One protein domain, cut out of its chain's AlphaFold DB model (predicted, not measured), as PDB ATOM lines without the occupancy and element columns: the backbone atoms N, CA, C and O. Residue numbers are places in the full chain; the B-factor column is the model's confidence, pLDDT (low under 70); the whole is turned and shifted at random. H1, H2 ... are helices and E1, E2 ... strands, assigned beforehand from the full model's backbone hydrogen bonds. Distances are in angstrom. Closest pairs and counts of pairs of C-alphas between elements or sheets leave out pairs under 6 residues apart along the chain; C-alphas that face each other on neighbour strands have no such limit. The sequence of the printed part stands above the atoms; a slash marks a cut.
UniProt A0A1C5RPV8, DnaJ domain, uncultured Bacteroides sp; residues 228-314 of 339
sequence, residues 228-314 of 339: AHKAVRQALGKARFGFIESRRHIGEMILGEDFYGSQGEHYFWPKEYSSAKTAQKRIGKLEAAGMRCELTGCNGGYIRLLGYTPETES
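This is residues 228 to 314 of the 339 residues of the protein "DnaJ domain" of uncultured Bacteroides sp (UniProt A0A1C5RPV8). Two small antiparallel sheets meet where E5 passes the beginning of E2: a three-strand meander, E1 E2 E3, and a two-strand hairpin, E4 and E5, with helix H2 packed over one face of that hairpin. The turn between E2 and E3 lies at one far end of the longest axis and the short helix H3 at the other, with H1 near H3. The printed part has 87 residues, with three named helices and five named strands in the order H1 E1 E2 E3 H2 E4 E5 H3, and its class is mixed, helices and strands. It is compact, with a radius of gyration of the C-alphas of 13.3 A and spans of 40 by 30 by 23 A.

H1, residues 228 to 236, begins at C-alpha 228 (-20.414, 43.960, -8.376) and is 12.3 A long. E1 is residues 239 to 242. E2, residues 254 to 260, is 18.3 A long, and E3 is residues 266 to 270. H2, residues 276 to 287, is 15.8 A long and begins at C-alpha 276 (-30.226, 23.928, -24.154). E4 is residues 291 to 295, and E5, residues 301 to 308, is 20.8 A long. H3, residues 310 to 314, ends at C-alpha 314 (-26.227, 43.296, -0.857).

H1 only just is on the sheet E1 E2 E3, with 5 pairs of C-alphas within 10 A, and only grazes it with residues 233 to 236. H1 and H2 touch, with residues 285 to 286 of H2 alone; the closest C-alphas are those of Ala 235 and Leu 286, 5.5 A, at a shallow tilt of 15 degrees, opposite ways. H1 and H3 are close but not clearly touching, with C-alphas of Ala 228 and Thr 312 closest at 6.6 A. E1 and E2 form an antiparallel hairpin, with N 240 and O 256 at 2.9 A, within hydrogen-bond range. E2 and E3 form another, with N 259 and O 267 at 2.8 A. The closest C-alphas of E2 and E5 are those of Ile 254 and Arg 304, 4.5 A. E4 and E5 are an antiparallel hairpin, with N 292 and O 307 at 2.8 A. The closest C-alphas of H2 and E4 are those of Ile 283 and Cys 293, 6.2 A. Each O i to N i+4 pair is within hydrogen-bond range in H1 and H3, and 7 of 8 in H2.

The two farthest C-alphas, of Gln 263 and Glu 311, are 41.8 A apart. The printed part has no cut. The link from E1 to E2, 11 residues, is long; the other links are tight. The mean pLDDT of the printed part is 92.2, and residues 298 to 299 are under 70.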
ATOM      1  N   ALA A 228     -19.195  44.728  -8.118       96.19
ATOM      2  CA  ALA A 228     -20.414  43.960  -8.376       96.19
ATOM      3  C   ALA A 228     -21.128  44.448  -9.644       96.19
ATOM      4  O   ALA A 228     -21.422  43.639 -10.530       96.19
ATOM      5  N   HIS A 229     -21.322  45.765  -9.803       96.00
ATOM      6  CA  HIS A 229     -21.874  46.326 -11.045       96.00
ATOM      7  C   HIS A 229     -21.003  45.980 -12.258       96.00
ATOM      8  O   HIS A 229     -21.519  45.571 -13.303       96.00
ATOM      9  N   LYS A 230     -19.674  46.056 -12.105       96.69
ATOM     10  CA  LYS A 230     -18.720  45.681 -13.153       96.69
ATOM     11  C   LYS A 230     -18.853  44.208 -13.548       96.69
ATOM     12  O   LYS A 230     -18.864  43.915 -14.745       96.69
ATOM     13  N   ALA A 231     -18.976  43.293 -12.584       97.00
ATOM     14  CA  ALA A 231     -19.152  41.862 -12.844       97.00
ATOM     15  C   ALA A 231     -20.461  41.579 -13.600       97.00
ATOM     16  O   ALA A 231     -20.443  40.906 -14.635       97.00
ATOM     17  N   VAL A 232     -21.577  42.166 -13.152       96.56
ATOM     18  CA  VAL A 232     -22.884  42.044 -13.818       96.56
ATOM     19  C   VAL A 232     -22.824  42.590 -15.246       96.56
ATOM     20  O   VAL A 232     -23.219  41.899 -16.190       96.56
ATOM     21  N   ARG A 233     -22.260  43.787 -15.445       96.06
ATOM     22  CA  ARG A 233     -22.097  44.397 -16.773       96.06
ATOM     23  C   ARG A 233     -21.234  43.539 -17.697       96.06
ATOM     24  O   ARG A 233     -21.573  43.369 -18.867       96.06
ATOM     25  N   GLN A 234     -20.128  42.988 -17.200       96.25
ATOM     26  CA  GLN A 234     -19.257  42.109 -17.984       96.25
ATOM     27  C   GLN A 234     -19.961  40.806 -18.380       96.25
ATOM     28  O   GLN A 234     -19.841  40.372 -19.529       96.25
ATOM     29  N   ALA A 235     -20.729  40.206 -17.469       96.62
ATOM     30  CA  ALA A 235     -21.496  38.998 -17.750       96.62
ATOM     31  C   ALA A 235     -22.607  39.249 -18.783       96.62
ATOM     32  O   ALA A 235     -22.772  38.466 -19.727       96.62
ATOM     33  N   LEU A 236     -23.326  40.367 -18.665       95.94
ATOM     34  CA  LEU A 236     -24.366  40.782 -19.606       95.94
ATOM     35  C   LEU A 236     -23.798  41.166 -20.984       95.94
ATOM     36  O   LEU A 236     -24.346  40.762 -22.015       95.94
ATOM     37  N   GLY A 237     -22.653  41.844 -21.043       94.44
ATOM     38  CA  GLY A 237     -22.060  42.304 -22.297       94.44
ATOM     39  C   GLY A 237     -22.950  43.344 -22.981       94.44
ATOM     40  O   GLY A 237     -23.167  44.418 -22.436       94.44
ATOM     41  N   LYS A 238     -23.458  43.032 -24.182       92.38
ATOM     42  CA  LYS A 238     -24.436  43.874 -24.905       92.38
ATOM     43  C   LYS A 238     -25.895  43.549 -24.566       92.38
ATOM     44  O   LYS A 238     -26.789  44.247 -25.026       92.38
ATOM     45  N   ALA A 239     -26.129  42.460 -23.839       95.50
ATOM     46  CA  ALA A 239     -27.472  42.022 -23.499       95.50
ATOM     47  C   ALA A 239     -27.988  42.740 -22.249       95.50
ATOM     48  O   ALA A 239     -27.206  43.208 -21.426       95.50
ATOM     49  N   ARG A 240     -29.303  42.743 -22.066       95.38
ATOM     50  CA  ARG A 240     -29.967  43.135 -20.821       95.38
ATOM     51  C   ARG A 240     -31.190  42.265 -20.586       95.38
ATOM     52  O   ARG A 240     -31.659  41.595 -21.505       95.38
ATOM     53  N   PHE A 241     -31.704  42.291 -19.365       96.25
ATOM     54  CA  PHE A 241     -33.008  41.715 -19.071       96.25
ATOM     55  C   PHE A 241     -34.113  42.745 -19.328       96.25
ATOM     56  O   PHE A 241     -33.957  43.925 -19.006       96.25
ATOM     57  N   GLY A 242     -35.210  42.311 -19.938       94.31
ATOM     58  CA  GLY A 242     -36.342  43.157 -20.293       94.31
ATOM     59  C   GLY A 242     -37.634  42.356 -20.401       94.31
ATOM     60  O   GLY A 242     -37.607  41.139 -20.573       94.31
ATOM     61  N   PHE A 243     -38.764  43.044 -20.273       92.50
ATOM     62  CA  PHE A 243     -40.079  42.439 -20.459       92.50
ATOM     63  C   PHE A 243     -40.415  42.318 -21.946       92.50
ATOM     64  O   PHE A 243     -39.968  43.129 -22.758       92.50
ATOM     65  N   ILE A 244     -41.218  41.310 -22.284       87.56
ATOM     66  CA  ILE A 244     -41.740  41.095 -23.636       87.56
ATOM     67  C   ILE A 244     -43.266  41.029 -23.618       87.56
ATOM     68  O   ILE A 244     -43.868  40.587 -22.642       87.56
ATOM     69  N   GLU A 245     -43.893  41.420 -24.725       81.25
ATOM     70  CA  GLU A 245     -45.359  41.434 -24.877       81.25
ATOM     71  C   GLU A 245     -45.946  40.058 -25.256       81.25
ATOM     72  O   GLU A 245     -47.149  39.908 -25.471       81.25
ATOM     73  N   SER A 246     -45.107  39.019 -25.335       76.12
ATOM     74  CA  SER A 246     -45.556  37.657 -25.631       76.12
ATOM     75  C   SER A 246     -46.467  37.131 -24.527       76.12
ATOM     76  O   SER A 246     -46.036  36.995 -23.384       76.12
ATOM     77  N   ARG A 247     -47.692  36.719 -24.891       72.25
ATOM     78  CA  ARG A 247     -48.689  36.160 -23.956       72.25
ATOM     79  C   ARG A 247     -48.160  35.015 -23.087       72.25
ATOM     80  O   ARG A 247     -48.651  34.831 -21.981       72.25
ATOM     81  N   ARG A 248     -47.179  34.250 -23.576       81.19
ATOM     82  CA  ARG A 248     -46.597  33.102 -22.858       81.19
ATOM     83  C   ARG A 248     -45.597  33.491 -21.761       81.19
ATOM     84  O   ARG A 248     -45.360  32.676 -20.883       81.19
ATOM     85  N   HIS A 249     -45.034  34.698 -21.813       82.81
ATOM     86  CA  HIS A 249     -43.961  35.169 -20.922       82.81
ATOM     87  C   HIS A 249     -44.277  36.548 -20.318       82.81
ATOM     88  O   HIS A 249     -43.375  37.322 -19.996       82.81
ATOM     89  N   ILE A 250     -45.567  36.887 -20.196       85.56
ATOM     90  CA  ILE A 250     -46.002  38.149 -19.589       85.56
ATOM     91  C   ILE A 250     -45.465  38.225 -18.157       85.56
ATOM     92  O   ILE A 250     -45.653  37.307 -17.364       85.56
ATOM     93  N   GLY A 251     -44.814  39.342 -17.829       86.69
ATOM     94  CA  GLY A 251     -44.243  39.584 -16.502       86.69
ATOM     95  C   GLY A 251     -42.891  38.909 -16.255       86.69
ATOM     96  O   GLY A 251     -42.310  39.110 -15.192       86.69
ATOM     97  N   GLU A 252     -42.347  38.159 -17.218       91.38
ATOM     98  CA  GLU A 252     -41.010  37.574 -17.105       91.38
ATOM     99  C   GLU A 252     -39.941  38.528 -17.654       91.38
ATOM    100  O   GLU A 252     -40.073  39.094 -18.742       91.38
ATOM    101  N   MET A 253     -38.841  38.685 -16.912       94.62
ATOM    102  CA  MET A 253     -37.664  39.412 -17.382       94.62
ATOM    103  C   MET A 253     -36.786  38.481 -18.214       94.62
ATOM    104  O   MET A 253     -36.057  37.647 -17.676       94.62
ATOM    105  N   ILE A 254     -36.836  38.639 -19.529       95.44
ATOM    106  CA  ILE A 254     -36.123  37.809 -20.496       95.44
ATOM    107  C   ILE A 254     -34.803  38.463 -20.895       95.44
ATOM    108  O   ILE A 254     -34.714  39.681 -20.994       95.44
ATOM    109  N   LEU A 255     -33.760  37.666 -21.121       96.50
ATOM    110  CA  LEU A 255     -32.494  38.135 -21.673       96.50
ATOM    111  C   LEU A 255     -32.656  38.474 -23.160       96.50
ATOM    112  O   LEU A 255     -33.069  37.636 -23.961       96.50
ATOM    113  N   GLY A 256     -32.243  39.673 -23.551       95.38
ATOM    114  CA  GLY A 256     -32.301  40.150 -24.929       95.38
ATOM    115  C   GLY A 256     -31.235  41.192 -25.225       95.38
ATOM    116  O   GLY A 256     -30.359  41.453 -24.402       95.38
ATOM    117  N   GLU A 257     -31.276  41.761 -26.418       95.44
ATOM    118  CA  GLU A 257     -30.424  42.876 -26.843       95.44
ATOM    119  C   GLU A 257     -31.296  44.031 -27.334       95.44
ATOM    120  O   GLU A 257     -32.437  43.827 -27.748       95.44
ATOM    121  N   ASP A 258     -30.743  45.239 -27.290       93.75
ATOM    122  CA  ASP A 258     -31.385  46.422 -27.849       93.75
ATOM    123  C   ASP A 258     -31.126  46.526 -29.350       93.75
ATOM    124  O   ASP A 258     -30.004  46.334 -29.835       93.75
ATOM    125  N   PHE A 259     -32.198  46.820 -30.073       93.19
ATOM    126  CA  PHE A 259     -32.234  46.980 -31.513       93.19
ATOM    127  C   PHE A 259     -32.805  48.353 -31.853       93.19
ATOM    128  O   PHE A 259     -33.608  48.916 -31.114       93.19
ATOM    129  N   TYR A 260     -32.384  48.883 -32.991       93.75
ATOM    130  CA  TYR A 260     -32.723  50.209 -33.460       93.75
ATOM    131  C   TYR A 260     -33.248  50.121 -34.888       93.75
ATOM    132  O   TYR A 260     -32.581  49.569 -35.771       93.75
ATOM    133  N   GLY A 261     -34.448  50.655 -35.098       93.00
ATOM    134  CA  GLY A 261     -35.026  50.850 -36.419       93.00
ATOM    135  C   GLY A 261     -34.242  51.882 -37.228       93.00
ATOM    136  O   GLY A 261     -33.276  52.488 -36.758       93.00
ATOM    137  N   SER A 262     -34.609  52.047 -38.497       92.25
ATOM    138  CA  SER A 262     -33.926  52.995 -39.383       92.25
ATOM    139  C   SER A 262     -34.104  54.443 -38.935       92.25
ATOM    140  O   SER A 262     -33.180  55.219 -39.148       92.25
ATOM    141  N   GLN A 263     -35.212  54.782 -38.269       92.69
ATOM    142  CA  GLN A 263     -35.558  56.134 -37.809       92.69
ATOM    143  C   GLN A 263     -35.226  56.361 -36.322       92.69
ATOM    144  O   GLN A 263     -35.595  57.372 -35.732       92.69
ATOM    145  N   GLY A 264     -34.526  55.414 -35.688       89.44
ATOM    146  CA  GLY A 264     -34.131  55.501 -34.281       89.44
ATOM    147  C   GLY A 264     -35.147  54.928 -33.301       89.44
ATOM    148  O   GLY A 264     -34.959  55.064 -32.092       89.44
ATOM    149  N   GLU A 265     -36.177  54.239 -33.795       93.56
ATOM    150  CA  GLU A 265     -37.083  53.463 -32.954       93.56
ATOM    151  C   GLU A 265     -36.288  52.431 -32.153       93.56
ATOM    152  O   GLU A 265     -35.411  51.766 -32.699       93.56
ATOM    153  N   HIS A 266     -36.581  52.289 -30.863       92.69
ATOM    154  CA  HIS A 266     -35.813  51.437 -29.962       92.69
ATOM    155  C   HIS A 266     -36.631  50.214 -29.548       92.69
ATOM    156  O   HIS A 266     -37.685  50.340 -28.925       92.69
ATOM    157  N   TYR A 267     -36.120  49.028 -29.873       91.81
ATOM    158  CA  TYR A 267     -36.781  47.749 -29.650       91.81
ATOM    159  C   TYR A 267     -35.944  46.856 -28.744       91.81
ATOM    160  O   TYR A 267     -34.732  46.735 -28.907       91.81
ATOM    161  N   PHE A 268     -36.608  46.161 -27.828       93.38
ATOM    162  CA  PHE A 268     -35.995  45.068 -27.087       93.38
ATOM    163  C   PHE A 268     -36.235  43.754 -27.830       93.38
ATOM    164  O   PHE A 268     -37.382  43.333 -27.976       93.38
ATOM    165  N   TRP A 269     -35.167  43.095 -28.283       92.19
ATOM    166  CA  TRP A 269     -35.276  41.808 -28.964       92.19
ATOM    167  C   TRP A 269     -34.848  40.662 -28.039       92.19
ATOM    168  O   TRP A 269     -33.666  40.583 -27.671       92.19
ATOM    169  N   PRO A 270     -35.764  39.755 -27.653       92.81
ATOM    170  CA  PRO A 270     -35.423  38.638 -26.787       92.81
ATOM    171  C   PRO A 270     -34.489  37.655 -27.500       92.81
ATOM    172  O   PRO A 270     -34.595  37.408 -28.703       92.81
ATOM    173  N   LYS A 271     -33.549  37.076 -26.750       92.31
ATOM    174  CA  LYS A 271     -32.633  36.065 -27.277       92.31
ATOM    175  C   LYS A 271     -33.227  34.680 -27.136       92.31
ATOM    176  O   LYS A 271     -33.261  34.118 -26.044       92.31
ATOM    177  N   GLU A 272     -33.625  34.135 -28.270       91.50
ATOM    178  CA  GLU A 272     -34.074  32.760 -28.389       91.50
ATOM    179  C   GLU A 272     -32.885  31.792 -28.452       91.50
ATOM    180  O   GLU A 272     -31.876  32.041 -29.121       91.50
ATOM    181  N   TYR A 273     -33.001  30.668 -27.745       90.94
ATOM    182  CA  TYR A 273     -32.000  29.611 -27.725       90.94
ATOM    183  C   TYR A 273     -32.563  28.333 -28.345       90.94
ATOM    184  O   TYR A 273     -33.403  27.640 -27.770       90.94
ATOM    185  N   SER A 274     -32.020  27.967 -29.507       86.19
ATOM    186  CA  SER A 274     -32.333  26.704 -30.188       86.19
ATOM    187  C   SER A 274     -31.695  25.477 -29.523       86.19
ATOM    188  O   SER A 274     -32.073  24.352 -29.821       86.19
ATOM    189  N   SER A 275     -30.733  25.667 -28.610       88.31
ATOM    190  CA  SER A 275     -30.036  24.582 -27.912       88.31
ATOM    191  C   SER A 275     -29.914  24.856 -26.417       88.31
ATOM    192  O   SER A 275     -29.326  25.862 -26.005       88.31
ATOM    193  N   ALA A 276     -30.372  23.896 -25.607       88.81
ATOM    194  CA  ALA A 276     -30.226  23.928 -24.154       88.81
ATOM    195  C   ALA A 276     -28.753  24.033 -23.721       88.81
ATOM    196  O   ALA A 276     -28.438  24.749 -22.778       88.81
ATOM    197  N   LYS A 277     -27.823  23.402 -24.454       91.19
ATOM    198  CA  LYS A 277     -26.380  23.476 -24.167       91.19
ATOM    199  C   LYS A 277     -25.845  24.906 -24.296       91.19
ATOM    200  O   LYS A 277     -25.080  25.366 -23.448       91.19
ATOM    201  N   THR A 278     -26.250  25.623 -25.345       91.75
ATOM    202  CA  THR A 278     -25.842  27.019 -25.567       91.75
ATOM    203  C   THR A 278     -26.465  27.950 -24.528       91.75
ATOM    204  O   THR A 278     -25.775  28.841 -24.026       91.75
ATOM    205  N   ALA A 279     -27.732  27.716 -24.169       93.06
ATOM    206  CA  ALA A 279     -28.404  28.445 -23.097       93.06
ATOM    207  C   ALA A 279     -27.696  28.239 -21.751       93.06
ATOM    208  O   ALA A 279     -27.331  29.217 -21.109       93.06
ATOM    209  N   GLN A 280     -27.390  26.993 -21.375       94.00
ATOM    210  CA  GLN A 280     -26.711  26.673 -20.116       94.00
ATOM    211  C   GLN A 280     -25.313  27.291 -20.021       94.00
ATOM    212  O   GLN A 280     -24.954  27.879 -19.005       94.00
ATOM    213  N   LYS A 281     -24.537  27.284 -21.114       94.44
ATOM    214  CA  LYS A 281     -23.247  27.996 -21.159       94.44
ATOM    215  C   LYS A 281     -23.408  29.498 -20.908       94.44
ATOM    216  O   LYS A 281     -22.507  30.133 -20.356       94.44
ATOM    217  N   ARG A 282     -24.514  30.096 -21.360       95.56
ATOM    218  CA  ARG A 282     -24.805  31.508 -21.105       95.56
ATOM    219  C   ARG A 282     -25.281  31.735 -19.671       95.56
ATOM    220  O   ARG A 282     -24.791  32.682 -19.068       95.56
ATOM    221  N   ILE A 283     -26.155  30.877 -19.145       96.56
ATOM    222  CA  ILE A 283     -26.631  30.903 -17.755       96.56
ATOM    223  C   ILE A 283     -25.445  30.830 -16.791       96.56
ATOM    224  O   ILE A 283     -25.287  31.748 -15.998       96.56
ATOM    225  N   GLY A 284     -24.523  29.880 -16.962       97.00
ATOM    226  CA  GLY A 284     -23.354  29.763 -16.081       97.00
ATOM    227  C   GLY A 284     -22.469  31.019 -16.041       97.00
ATOM    228  O   GLY A 284     -21.905  31.353 -15.004       97.00
ATOM    229  N   LYS A 285     -22.380  31.788 -17.141       96.56
ATOM    230  CA  LYS A 285     -21.685  33.094 -17.135       96.56
ATOM    231  C   LYS A 285     -22.430  34.160 -16.330       96.56
ATOM    232  O   LYS A 285     -21.789  35.054 -15.792       96.56
ATOM    233  N   LEU A 286     -23.758  34.111 -16.325       97.69
ATOM    234  CA  LEU A 286     -24.598  35.041 -15.576       97.69
ATOM    235  C   LEU A 286     -24.588  34.684 -14.084       97.69
ATOM    236  O   LEU A 286     -24.412  35.563 -13.245       97.69
ATOM    237  N   GLU A 287     -24.667  33.395 -13.765       97.56
ATOM    238  CA  GLU A 287     -24.579  32.867 -12.400       97.56
ATOM    239  C   GLU A 287     -23.222  33.149 -11.756       97.56
ATOM    240  O   GLU A 287     -23.172  33.525 -10.589       97.56
ATOM    241  N   ALA A 288     -22.129  33.081 -12.524       97.06
ATOM    242  CA  ALA A 288     -20.802  33.487 -12.054       97.06
ATOM    243  C   ALA A 288     -20.721  34.974 -11.646       97.06
ATOM    244  O   ALA A 288     -19.831  35.354 -10.894       97.06
ATOM    245  N   ALA A 289     -21.644  35.812 -12.130       97.12
ATOM    246  CA  ALA A 289     -21.807  37.205 -11.710       97.12
ATOM    247  C   ALA A 289     -22.969  37.393 -10.714       97.12
ATOM    248  O   ALA A 289     -23.426  38.516 -10.506       97.12
ATOM    249  N   GLY A 290     -23.473  36.302 -10.131       97.06
ATOM    250  CA  GLY A 290     -24.500  36.326  -9.095       97.06
ATOM    251  C   GLY A 290     -25.934  36.503  -9.588       97.06
ATOM    252  O   GLY A 290     -26.815  36.777  -8.776       97.06
ATOM    253  N   MET A 291     -26.199  36.357 -10.889       98.00
ATOM    254  CA  MET A 291     -27.559  36.389 -11.443       98.00
ATOM    255  C   MET A 291     -28.167  34.986 -11.462       98.00
ATOM    256  O   MET A 291     -27.655  34.094 -12.134       98.00
ATOM    257  N   ARG A 292     -29.301  34.801 -10.786       97.38
ATOM    258  CA  ARG A 292     -30.072  33.552 -10.810       97.38
ATOM    259  C   ARG A 292     -30.973  33.546 -12.037       97.38
ATOM    260  O   ARG A 292     -31.863  34.389 -12.147       97.38
ATOM    261  N   CYS A 293     -30.733  32.618 -12.956       96.50
ATOM    262  CA  CYS A 293     -31.422  32.564 -14.243       96.50
ATOM    263  C   CYS A 293     -31.946  31.158 -14.536       96.50
ATOM    264  O   CYS A 293     -31.408  30.177 -14.039       96.50
ATOM    265  N   GLU A 294     -32.957  31.056 -15.395       94.31
ATOM    266  CA  GLU A 294     -33.520  29.772 -15.815       94.31
ATOM    267  C   GLU A 294     -33.890  29.790 -17.301       94.31
ATOM    268  O   GLU A 294     -34.189  30.843 -17.866       94.31
ATOM    269  N   LEU A 295     -33.863  28.623 -17.944       93.75
ATOM    270  CA  LEU A 295     -34.334  28.434 -19.314       93.75
ATOM    271  C   LEU A 295     -35.838  28.111 -19.325       93.75
ATOM    272  O   LEU A 295     -36.261  27.139 -18.711       93.75
ATOM    273  N   THR A 296     -36.635  28.876 -20.073       88.25
ATOM    274  CA  THR A 296     -38.105  28.741 -20.101       88.25
ATOM    275  C   THR A 296     -38.641  27.588 -20.965       88.25
ATOM    276  O   THR A 296     -39.838  27.312 -20.925       88.25
ATOM    277  N   GLY A 297     -37.800  26.900 -21.748       78.75
ATOM    278  CA  GLY A 297     -38.208  25.762 -22.587       78.75
ATOM    279  C   GLY A 297     -37.083  25.175 -23.451       78.75
ATOM    280  O   GLY A 297     -35.992  25.738 -23.539       78.75
ATOM    281  N   CYS A 298     -37.338  24.036 -24.104       61.88
ATOM    282  CA  CYS A 298     -36.432  23.420 -25.082       61.88
ATOM    283  C   CYS A 298     -36.885  23.735 -26.522       61.88
ATOM    284  O   CYS A 298     -38.079  23.762 -26.792       61.88
ATOM    285  N   ASN A 299     -35.934  23.979 -27.437       67.88
ATOM    286  CA  ASN A 299     -36.166  24.406 -28.829       67.88
ATOM    287  C   ASN A 299     -36.958  25.719 -28.956       67.88
ATOM    288  O   ASN A 299     -38.140  25.718 -29.281       67.88
ATOM    289  N   GLY A 300     -36.272  26.839 -28.716       74.69
ATOM    290  CA  GLY A 300     -36.871  28.176 -28.787       74.69
ATOM    291  C   GLY A 300     -37.163  28.804 -27.425       74.69
ATOM    292  O   GLY A 300     -38.017  29.676 -27.291       74.69
ATOM    293  N   GLY A 301     -36.467  28.332 -26.386       88.38
ATOM    294  CA  GLY A 301     -36.582  28.856 -25.029       88.38
ATOM    295  C   GLY A 301     -35.802  30.153 -24.825       88.38
ATOM    296  O   GLY A 301     -34.830  30.446 -25.529       88.38
ATOM    297  N   TYR A 302     -36.197  30.896 -23.798       93.00
ATOM    298  CA  TYR A 302     -35.559  32.135 -23.371       93.00
ATOM    299  C   TYR A 302     -34.853  31.953 -22.030       93.00
ATOM    300  O   TYR A 302     -35.233  31.100 -21.231       93.00
ATOM    301  N   ILE A 303     -33.846  32.779 -21.754       95.25
ATOM    302  CA  ILE A 303     -33.262  32.861 -20.410       95.25
ATOM    303  C   ILE A 303     -34.036  33.921 -19.627       95.25
ATOM    304  O   ILE A 303     -33.978  35.095 -19.998       95.25
ATOM    305  N   ARG A 304     -34.727  33.527 -18.554       95.38
ATOM    306  CA  ARG A 304     -35.399  34.441 -17.621       95.38
ATOM    307  C   ARG A 304     -34.538  34.727 -16.393       95.38
ATOM    308  O   ARG A 304     -33.815  33.845 -15.931       95.38
ATOM    309  N   LEU A 305     -34.627  35.943 -15.864       97.06
ATOM    310  CA  LEU A 305     -34.019  36.334 -14.591       97.06
ATOM    311  C   LEU A 305     -34.986  36.038 -13.441       97.06
ATOM    312  O   LEU A 305     -36.132  36.477 -13.470       97.06
ATOM    313  N   LEU A 306     -34.501  35.338 -12.417       96.06
ATOM    314  CA  LEU A 306     -35.227  35.087 -11.166       96.06
ATOM    315  C   LEU A 306     -34.823  36.071 -10.057       96.06
ATOM    316  O   LEU A 306     -35.563  36.270  -9.100       96.06
ATOM    317  N   GLY A 307     -33.638  36.671 -10.171       95.88
ATOM    318  CA  GLY A 307     -33.109  37.661  -9.236       95.88
ATOM    319  C   GLY A 307     -31.598  37.532  -9.084       95.88
ATOM    320  O   GLY A 307     -30.928  36.903  -9.903       95.88
ATOM    321  N   TYR A 308     -31.058  38.089  -8.007       97.50
ATOM    322  CA  TYR A 308     -29.637  37.991  -7.667       97.50
ATOM    323  C   TYR A 308     -29.420  37.026  -6.499       97.50
ATOM    324  O   TYR A 308     -30.377  36.647  -5.814       97.50
ATOM    325  N   THR A 309     -28.183  36.577  -6.286       97.69
ATOM    326  CA  THR A 309     -27.798  35.947  -5.016       97.69
ATOM    327  C   THR A 309     -27.839  36.993  -3.895       97.69
ATOM    328  O   THR A 309     -27.562  38.161  -4.171       97.69
ATOM    329  N   PRO A 310     -28.129  36.610  -2.633       97.44
ATOM    330  CA  PRO A 310     -28.184  37.566  -1.521       97.44
ATOM    331  C   PRO A 310     -26.899  38.389  -1.357       97.44
ATOM    332  O   PRO A 310     -26.943  39.584  -1.079       97.44
ATOM    333  N   GLU A 311     -25.742  37.760  -1.585       97.06
ATOM    334  CA  GLU A 311     -24.441  38.434  -1.564       97.06
ATOM    335  C   GLU A 311     -24.333  39.504  -2.659       97.06
ATOM    336  O   GLU A 311     -23.928  40.635  -2.393       97.06
ATOM    337  N   THR A 312     -24.725  39.169  -3.889       96.62
ATOM    338  CA  THR A 312     -24.666  40.103  -5.023       96.62
ATOM    339  C   THR A 312     -25.644  41.250  -4.837       96.62
ATOM    340  O   THR A 312     -25.279  42.396  -5.068       96.62
ATOM    341  N   GLU A 313     -26.859  40.966  -4.373       96.88
ATOM    342  CA  GLU A 313     -27.873  41.979  -4.077       96.88
ATOM    343  C   GLU A 313     -27.386  42.975  -3.016       96.88
ATOM    344  O   GLU A 313     -27.429  44.184  -3.239       96.88
ATOM    345  N   SER A 314     -26.822  42.471  -1.914       97.31
ATOM    346  CA  SER A 314     -26.227  43.296  -0.857       97.31
ATOM    347  C   SER A 314     -25.070  44.159  -1.376       97.31
ATOM    348  O   SER A 314     -25.009  45.361  -1.108       97.31
TER     349      SER A 314